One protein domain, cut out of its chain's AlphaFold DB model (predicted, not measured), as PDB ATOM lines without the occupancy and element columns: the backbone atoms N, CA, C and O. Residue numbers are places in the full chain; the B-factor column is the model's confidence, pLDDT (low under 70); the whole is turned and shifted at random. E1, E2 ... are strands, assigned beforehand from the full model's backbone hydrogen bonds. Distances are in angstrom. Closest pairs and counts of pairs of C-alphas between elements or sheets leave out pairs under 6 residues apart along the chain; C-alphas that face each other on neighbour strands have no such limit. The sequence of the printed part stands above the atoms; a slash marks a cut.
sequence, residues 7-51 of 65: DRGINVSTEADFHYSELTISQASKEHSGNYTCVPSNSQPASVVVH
ATOM      1  N   ASP A   7     -34.057  34.331 -14.102       62.97
ATOM      2  CA  ASP A   7     -32.883  34.869 -14.795       62.97
ATOM      3  C   ASP A   7     -32.691  36.375 -14.533       62.97
ATOM      4  O   ASP A   7     -31.586  36.906 -14.604       62.97
ATOM      5  N   ARG A   8     -33.760  37.075 -14.127       69.56
ATOM      6  CA  ARG A   8     -33.766  38.523 -13.861       69.56
ATOM      7  C   ARG A   8     -33.528  38.869 -12.388       69.56
ATOM      8  O   ARG A   8     -33.893  39.953 -11.954       69.56
ATOM      9  N   GLY A   9     -32.965  37.954 -11.593       75.00
ATOM     10  CA  GLY A   9     -32.668  38.208 -10.174       75.00
ATOM     11  C   GLY A   9     -33.917  38.399  -9.304       75.00
ATOM     12  O   GLY A   9     -33.875  39.096  -8.288       75.00
ATOM     13  N   ILE A  10     -35.034  37.806  -9.723       79.31
ATOM     14  CA  ILE A  10     -36.311  37.826  -9.014       79.31
ATOM     15  C   ILE A  10     -36.362  36.601  -8.102       79.31
ATOM     16  O   ILE A  10     -36.335  35.472  -8.587       79.31
ATOM     17  N   ASN A  11     -36.462  36.813  -6.791       82.75
ATOM     18  CA  ASN A  11     -36.600  35.729  -5.825       82.75
ATOM     19  C   ASN A  11     -38.040  35.653  -5.337       82.75
ATOM     20  O   ASN A  11     -38.583  36.669  -4.902       82.75
ATOM     21  N   VAL A  12     -38.647  34.466  -5.379       79.44
ATOM     22  CA  VAL A  12     -40.017  34.301  -4.892       79.44
ATOM     23  C   VAL A  12     -40.130  33.229  -3.833       79.44
ATOM     24  O   VAL A  12     -39.777  32.072  -4.049       79.44
ATOM     25  N   SER A  13     -40.701  33.639  -2.710       83.62
ATOM     26  CA  SER A  13     -41.070  32.780  -1.598       83.62
ATOM     27  C   SER A  13     -42.579  32.567  -1.624       83.62
ATOM     28  O   SER A  13     -43.343  33.489  -1.893       83.62
ATOM     29  N   THR A  14     -43.037  31.341  -1.393       81.50
ATOM     30  CA  THR A  14     -44.470  31.045  -1.252       81.50
ATOM     31  C   THR A  14     -44.700  30.417   0.103       81.50
ATOM     32  O   THR A  14     -44.072  29.412   0.428       81.50
ATOM     33  N   GLU A  15     -45.607  31.004   0.869       83.69
ATOM     34  CA  GLU A  15     -45.983  30.542   2.197       83.69
ATOM     35  C   GLU A  15     -47.327  29.830   2.100       83.69
ATOM     36  O   GLU A  15     -48.375  30.444   1.883       83.69
ATOM     37  N   ALA A  16     -47.283  28.502   2.215       76.62
ATOM     38  CA  ALA A  16     -48.462  27.659   2.064       76.62
ATOM     39  C   ALA A  16     -49.470  27.867   3.203       76.62
ATOM     40  O   ALA A  16     -50.670  27.878   2.942       76.62
ATOM     41  N   ASP A  17     -48.983  28.090   4.428       81.94
ATOM     42  CA  ASP A  17     -49.813  28.245   5.629       81.94
ATOM     43  C   ASP A  17     -50.670  29.517   5.605       81.94
ATOM     44  O   ASP A  17     -51.775  29.550   6.142       81.94
ATOM     45  N   PHE A  18     -50.179  30.563   4.940       79.38
ATOM     46  CA  PHE A  18     -50.844  31.862   4.843       79.38
ATOM     47  C   PHE A  18     -51.364  32.171   3.432       79.38
ATOM     48  O   PHE A  18     -51.878  33.263   3.188       79.38
ATOM     49  N   HIS A  19     -51.239  31.221   2.500       78.69
ATOM     50  CA  HIS A  19     -51.704  31.330   1.117       78.69
ATOM     51  C   HIS A  19     -51.240  32.602   0.383       78.69
ATOM     52  O   HIS A  19     -51.979  33.144  -0.443       78.69
ATOM     53  N   TYR A  20     -50.018  33.073   0.648       80.88
ATOM     54  CA  TYR A  20     -49.436  34.214  -0.062       80.88
ATOM     55  C   TYR A  20     -48.100  33.862  -0.714       80.88
ATOM     56  O   TYR A  20     -47.402  32.922  -0.328       80.88
ATOM     57  N   SER A  21     -47.754  34.641  -1.733       80.94
ATOM     58  CA  SER A  21     -46.466  34.574  -2.414       80.94
ATOM     59  C   SER A  21     -45.821  35.950  -2.373       80.94
ATOM     60  O   SER A  21     -46.474  36.950  -2.674       80.94
ATOM     61  N   GLU A  22     -44.547  35.999  -2.011       84.94
ATOM     62  CA  GLU A  22     -43.757  37.219  -1.904       84.94
ATOM     63  C   GLU A  22     -42.664  37.241  -2.971       84.94
ATOM     64  O   GLU A  22     -41.802  36.363  -3.010       84.94
ATOM     65  N   LEU A  23     -42.707  38.261  -3.829       84.50
ATOM     66  CA  LEU A  23     -41.725  38.498  -4.881       84.50
ATOM     67  C   LEU A  23     -40.778  39.624  -4.467       84.50
ATOM     68  O   LEU A  23     -41.205  40.763  -4.284       84.50
ATOM     69  N   THR A  24     -39.486  39.312  -4.407       86.56
ATOM     70  CA  THR A  24     -38.434  40.229  -3.962       86.56
ATOM     71  C   THR A  24     -37.394  40.442  -5.061       86.56
ATOM     72  O   THR A  24     -36.889  39.490  -5.654       86.56
ATOM     73  N   ILE A  25     -37.053  41.712  -5.317       85.81
ATOM     74  CA  ILE A  25     -36.047  42.140  -6.304       85.81
ATOM     75  C   ILE A  25     -34.984  42.967  -5.577       85.81
ATOM     76  O   ILE A  25     -35.226  44.119  -5.222       85.81
ATOM     77  N   SER A  26     -33.801  42.396  -5.340       82.81
ATOM     78  CA  SER A  26     -32.769  43.043  -4.510       82.81
ATOM     79  C   SER A  26     -32.084  44.237  -5.186       82.81
ATOM     80  O   SER A  26     -31.703  45.187  -4.508       82.81
ATOM     81  N   GLN A  27     -31.922  44.214  -6.513       84.31
ATOM     82  CA  GLN A  27     -31.282  45.288  -7.286       84.31
ATOM     83  C   GLN A  27     -32.202  45.771  -8.410       84.31
ATOM     84  O   GLN A  27     -31.934  45.594  -9.597       84.31
ATOM     85  N   ALA A  28     -33.311  46.394  -8.014       84.19
ATOM     86  CA  ALA A  28     -34.318  46.909  -8.929       84.19
ATOM     87  C   ALA A  28     -33.737  47.930  -9.929       84.19
ATOM     88  O   ALA A  28     -33.418  49.076  -9.608       84.19
ATOM     89  N   SER A  29     -33.634  47.504 -11.181       86.94
ATOM     90  CA  SER A  29     -33.277  48.316 -12.344       86.94
ATOM     91  C   SER A  29     -34.497  48.558 -13.252       86.94
ATOM     92  O   SER A  29     -35.528  47.896 -13.122       86.94
ATOM     93  N   LYS A  30     -34.366  49.468 -14.229       86.44
ATOM     94  CA  LYS A  30     -35.414  49.733 -15.233       86.44
ATOM     95  C   LYS A  30     -35.889  48.468 -15.947       86.44
ATOM     96  O   LYS A  30     -37.065  48.407 -16.303       86.44
ATOM     97  N   GLU A  31     -35.002  47.491 -16.139       84.25
ATOM     98  CA  GLU A  31     -35.322  46.257 -16.851       84.25
ATOM     99  C   GLU A  31     -36.358  45.420 -16.114       84.25
ATOM    100  O   GLU A  31     -37.073  44.688 -16.771       84.25
ATOM    101  N   HIS A  32     -36.524  45.578 -14.797       85.25
ATOM    102  CA  HIS A  32     -37.545  44.882 -14.010       85.25
ATOM    103  C   HIS A  32     -38.922  45.563 -14.078       85.25
ATOM    104  O   HIS A  32     -39.867  45.118 -13.433       85.25
ATOM    105  N   SER A  33     -39.079  46.646 -14.844       87.88
ATOM    106  CA  SER A  33     -40.412  47.203 -15.100       87.88
ATOM    107  C   SER A  33     -41.224  46.232 -15.958       87.88
ATOM    108  O   SER A  33     -40.693  45.628 -16.891       87.88
ATOM    109  N   GLY A  34     -42.514  46.093 -15.680       87.25
ATOM    110  CA  GLY A  34     -43.363  45.175 -16.432       87.25
ATOM    111  C   GLY A  34     -44.683  44.861 -15.748       87.25
ATOM    112  O   GLY A  34     -45.020  45.440 -14.717       87.25
ATOM    113  N   ASN A  35     -45.432  43.942 -16.351       86.94
ATOM    114  CA  ASN A  35     -46.656  43.403 -15.778       86.94
ATOM    115  C   ASN A  35     -46.330  42.136 -14.982       86.94
ATOM    116  O   ASN A  35     -45.808  41.167 -15.532       86.94
ATOM    117  N   TYR A  36     -46.630  42.176 -13.693       84.25
ATOM    118  CA  TYR A  36     -46.473  41.081 -12.758       84.25
ATOM    119  C   TYR A  36     -47.842  40.458 -12.520       84.25
ATOM    120  O   TYR A  36     -48.752  41.109 -12.007       84.25
ATOM    121  N   THR A  37     -47.985  39.186 -12.882       82.19
ATOM    122  CA  THR A  37     -49.253  38.464 -12.768       82.19
ATOM    123  C   THR A  37     -49.127  37.332 -11.762       82.19
ATOM    124  O   THR A  37     -48.328  36.415 -11.937       82.19
ATOM    125  N   CYS A  38     -49.956  37.369 -10.723       79.56
ATOM    126  CA  CYS A  38     -50.155  36.258  -9.809       79.56
ATOM    127  C   CYS A  38     -51.138  35.262 -10.436       79.56
ATOM    128  O   CYS A  38     -52.269  35.626 -10.755       79.56
ATOM    129  N   VAL A  39     -50.702  34.008 -10.607       80.38
ATOM    130  CA  VAL A  39     -51.527  32.905 -11.130       80.38
ATOM    131  C   VAL A  39     -51.565  31.760 -10.104       80.38
ATOM    132  O   VAL A  39     -50.757  30.816 -10.160       80.38
ATOM    133  N   PRO A  40     -52.463  31.852  -9.111       76.19
ATOM    134  CA  PRO A  40     -52.691  30.782  -8.148       76.19
ATOM    135  C   PRO A  40     -53.377  29.585  -8.819       76.19
ATOM    136  O   PRO A  40     -54.062  29.722  -9.827       76.19
ATOM    137  N   SER A  41     -53.188  28.384  -8.268       77.94
ATOM    138  CA  SER A  41     -53.697  27.149  -8.890       77.94
ATOM    139  C   SER A  41     -55.221  26.988  -8.794       77.94
ATOM    140  O   SER A  41     -55.795  26.250  -9.585       77.94
ATOM    141  N   ASN A  42     -55.867  27.656  -7.830       77.69
ATOM    142  CA  ASN A  42     -57.285  27.465  -7.490       77.69
ATOM    143  C   ASN A  42     -58.104  28.770  -7.485       77.69
ATOM    144  O   ASN A  42     -59.223  28.782  -6.975       77.69
ATOM    145  N   SER A  43     -57.572  29.887  -7.992       80.00
ATOM    146  CA  SER A  43     -58.321  31.149  -8.045       80.00
ATOM    147  C   SER A  43     -57.960  31.998  -9.264       80.00
ATOM    148  O   SER A  43     -57.046  31.678 -10.025       80.00
ATOM    149  N   GLN A  44     -58.744  33.057  -9.489       84.12
ATOM    150  CA  GLN A  44     -58.584  33.932 -10.644       84.12
ATOM    151  C   GLN A  44     -57.222  34.652 -10.591       84.12
ATOM    152  O   GLN A  44     -56.848  35.162  -9.532       84.12
ATOM    153  N   PRO A  45     -56.489  34.743 -11.716       84.44
ATOM    154  CA  PRO A  45     -55.253  35.503 -11.776       84.44
ATOM    155  C   PRO A  45     -55.478  36.997 -11.532       84.44
ATOM    156  O   PRO A  45     -56.480  37.571 -11.959       84.44
ATOM    157  N   ALA A  46     -54.495  37.632 -10.902       84.44
ATOM    158  CA  ALA A  46     -54.457  39.071 -10.652       84.44
ATOM    159  C   ALA A  46     -53.168  39.663 -11.228       84.44
ATOM    160  O   ALA A  46     -52.122  39.025 -11.175       84.44
ATOM    161  N   SER A  47     -53.232  40.870 -11.793       87.19
ATOM    162  CA  SER A  47     -52.091  41.518 -12.457       87.19
ATOM    163  C   SER A  47     -51.834  42.913 -11.906       87.19
ATOM    164  O   SER A  47     -52.776  43.648 -11.614       87.19
ATOM    165  N   VAL A  48     -50.560  43.292 -11.819       87.00
ATOM    166  CA  VAL A  48     -50.109  44.627 -11.425       87.00
ATOM    167  C   VAL A  48     -48.986  45.090 -12.345       87.00
ATOM    168  O   VAL A  48     -48.083  44.331 -12.685       87.00
ATOM    169  N   VAL A  49     -49.021  46.357 -12.753       89.12
ATOM    170  CA  VAL A  49     -47.951  46.954 -13.558       89.12
ATOM    171  C   VAL A  49     -46.985  47.684 -12.636       89.12
ATOM    172  O   VAL A  49     -47.379  48.587 -11.902       89.12
ATOM    173  N   VAL A  50     -45.712  47.299 -12.687       88.00
ATOM    174  CA  VAL A  50     -44.631  47.900 -11.905       88.00
ATOM    175  C   VAL A  50     -43.757  48.743 -12.824       88.00
ATOM    176  O   VAL A  50     -43.280  48.281 -13.865       88.00
ATOM    177  N   HIS A  51     -43.510  49.986 -12.416       90.19
ATOM    178  CA  HIS A  51     -42.638  50.919 -13.121       90.19
ATOM    179  C   HIS A  51     -41.470  51.330 -12.231       90.19
ATOM    180  O   HIS A  51     -41.667  51.942 -11.184       90.19
TER     181      HIS A  51
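AT A GLANCE: This is residues 7 to 51 of the 65 residues of an uncharacterized protein of Anopheles gambiae (UniProt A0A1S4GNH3). Two strand hairpins, E1 with E2 and E3 with E4, run lengthwise one over the other with a gap between them, like an open clamp. Residues 26 to 33 join them at one end, and the two hairpin turns, residues 16 to 19 and 39 to 45, lie at the other. The printed part has 45 residues, with no named helix and four named strands in the order E1, E2, E3, E4, making two antiparallel two-stranded sheets. The class is all strand, though under half of the residues, 22 of 45, are in named strands. The whole is loose, with a radius of gyration of the C-alphas of 11.8 A, and elongated, spanning 32 by 19 by 15 A.

IN THESE COORDINATES: Find C-alpha 10 at (-36.311, 37.826, -9.014); from there E1, residues 10 to 15, runs 16.5 A. E2, residues 20 to 25, returns over 16.8 A to C-alpha 25 at (-36.047, 42.140, -6.304). Farther on, E3 takes residues 34 to 38, 13.0 A, and E4 residues 46 to 50, 13.3 A, ending at C-alpha 50 at (-44.631, 47.900, -11.905).

HOW THE PARTS SIT: Look first at the hairpin of E1 and E2, antiparallel at 160 degrees: N 22 and O 13 are 2.8 A apart, within hydrogen-bond range, and C-alphas 14 and 21 face each other at 4.2 A. In the hairpin of E3 and E4, antiparallel at 154 degrees, N 36 and O 48 are within hydrogen-bond range at 2.8 A. E2 and E3 are apart, but only just, at 8.4 A; E1 is apart from E3 and E4, and E2 from E4.

THE WHOLE: The two C-alphas farthest apart are those of Asp 17 and Lys 30, 33.2 A. The printed part has no cut. The link E1 to E2 is tight, and E2 to E3 and E3 to E4 are short. Mean pLDDT of the printed part is 82.4; look for values under 70 at residues 7 to 8.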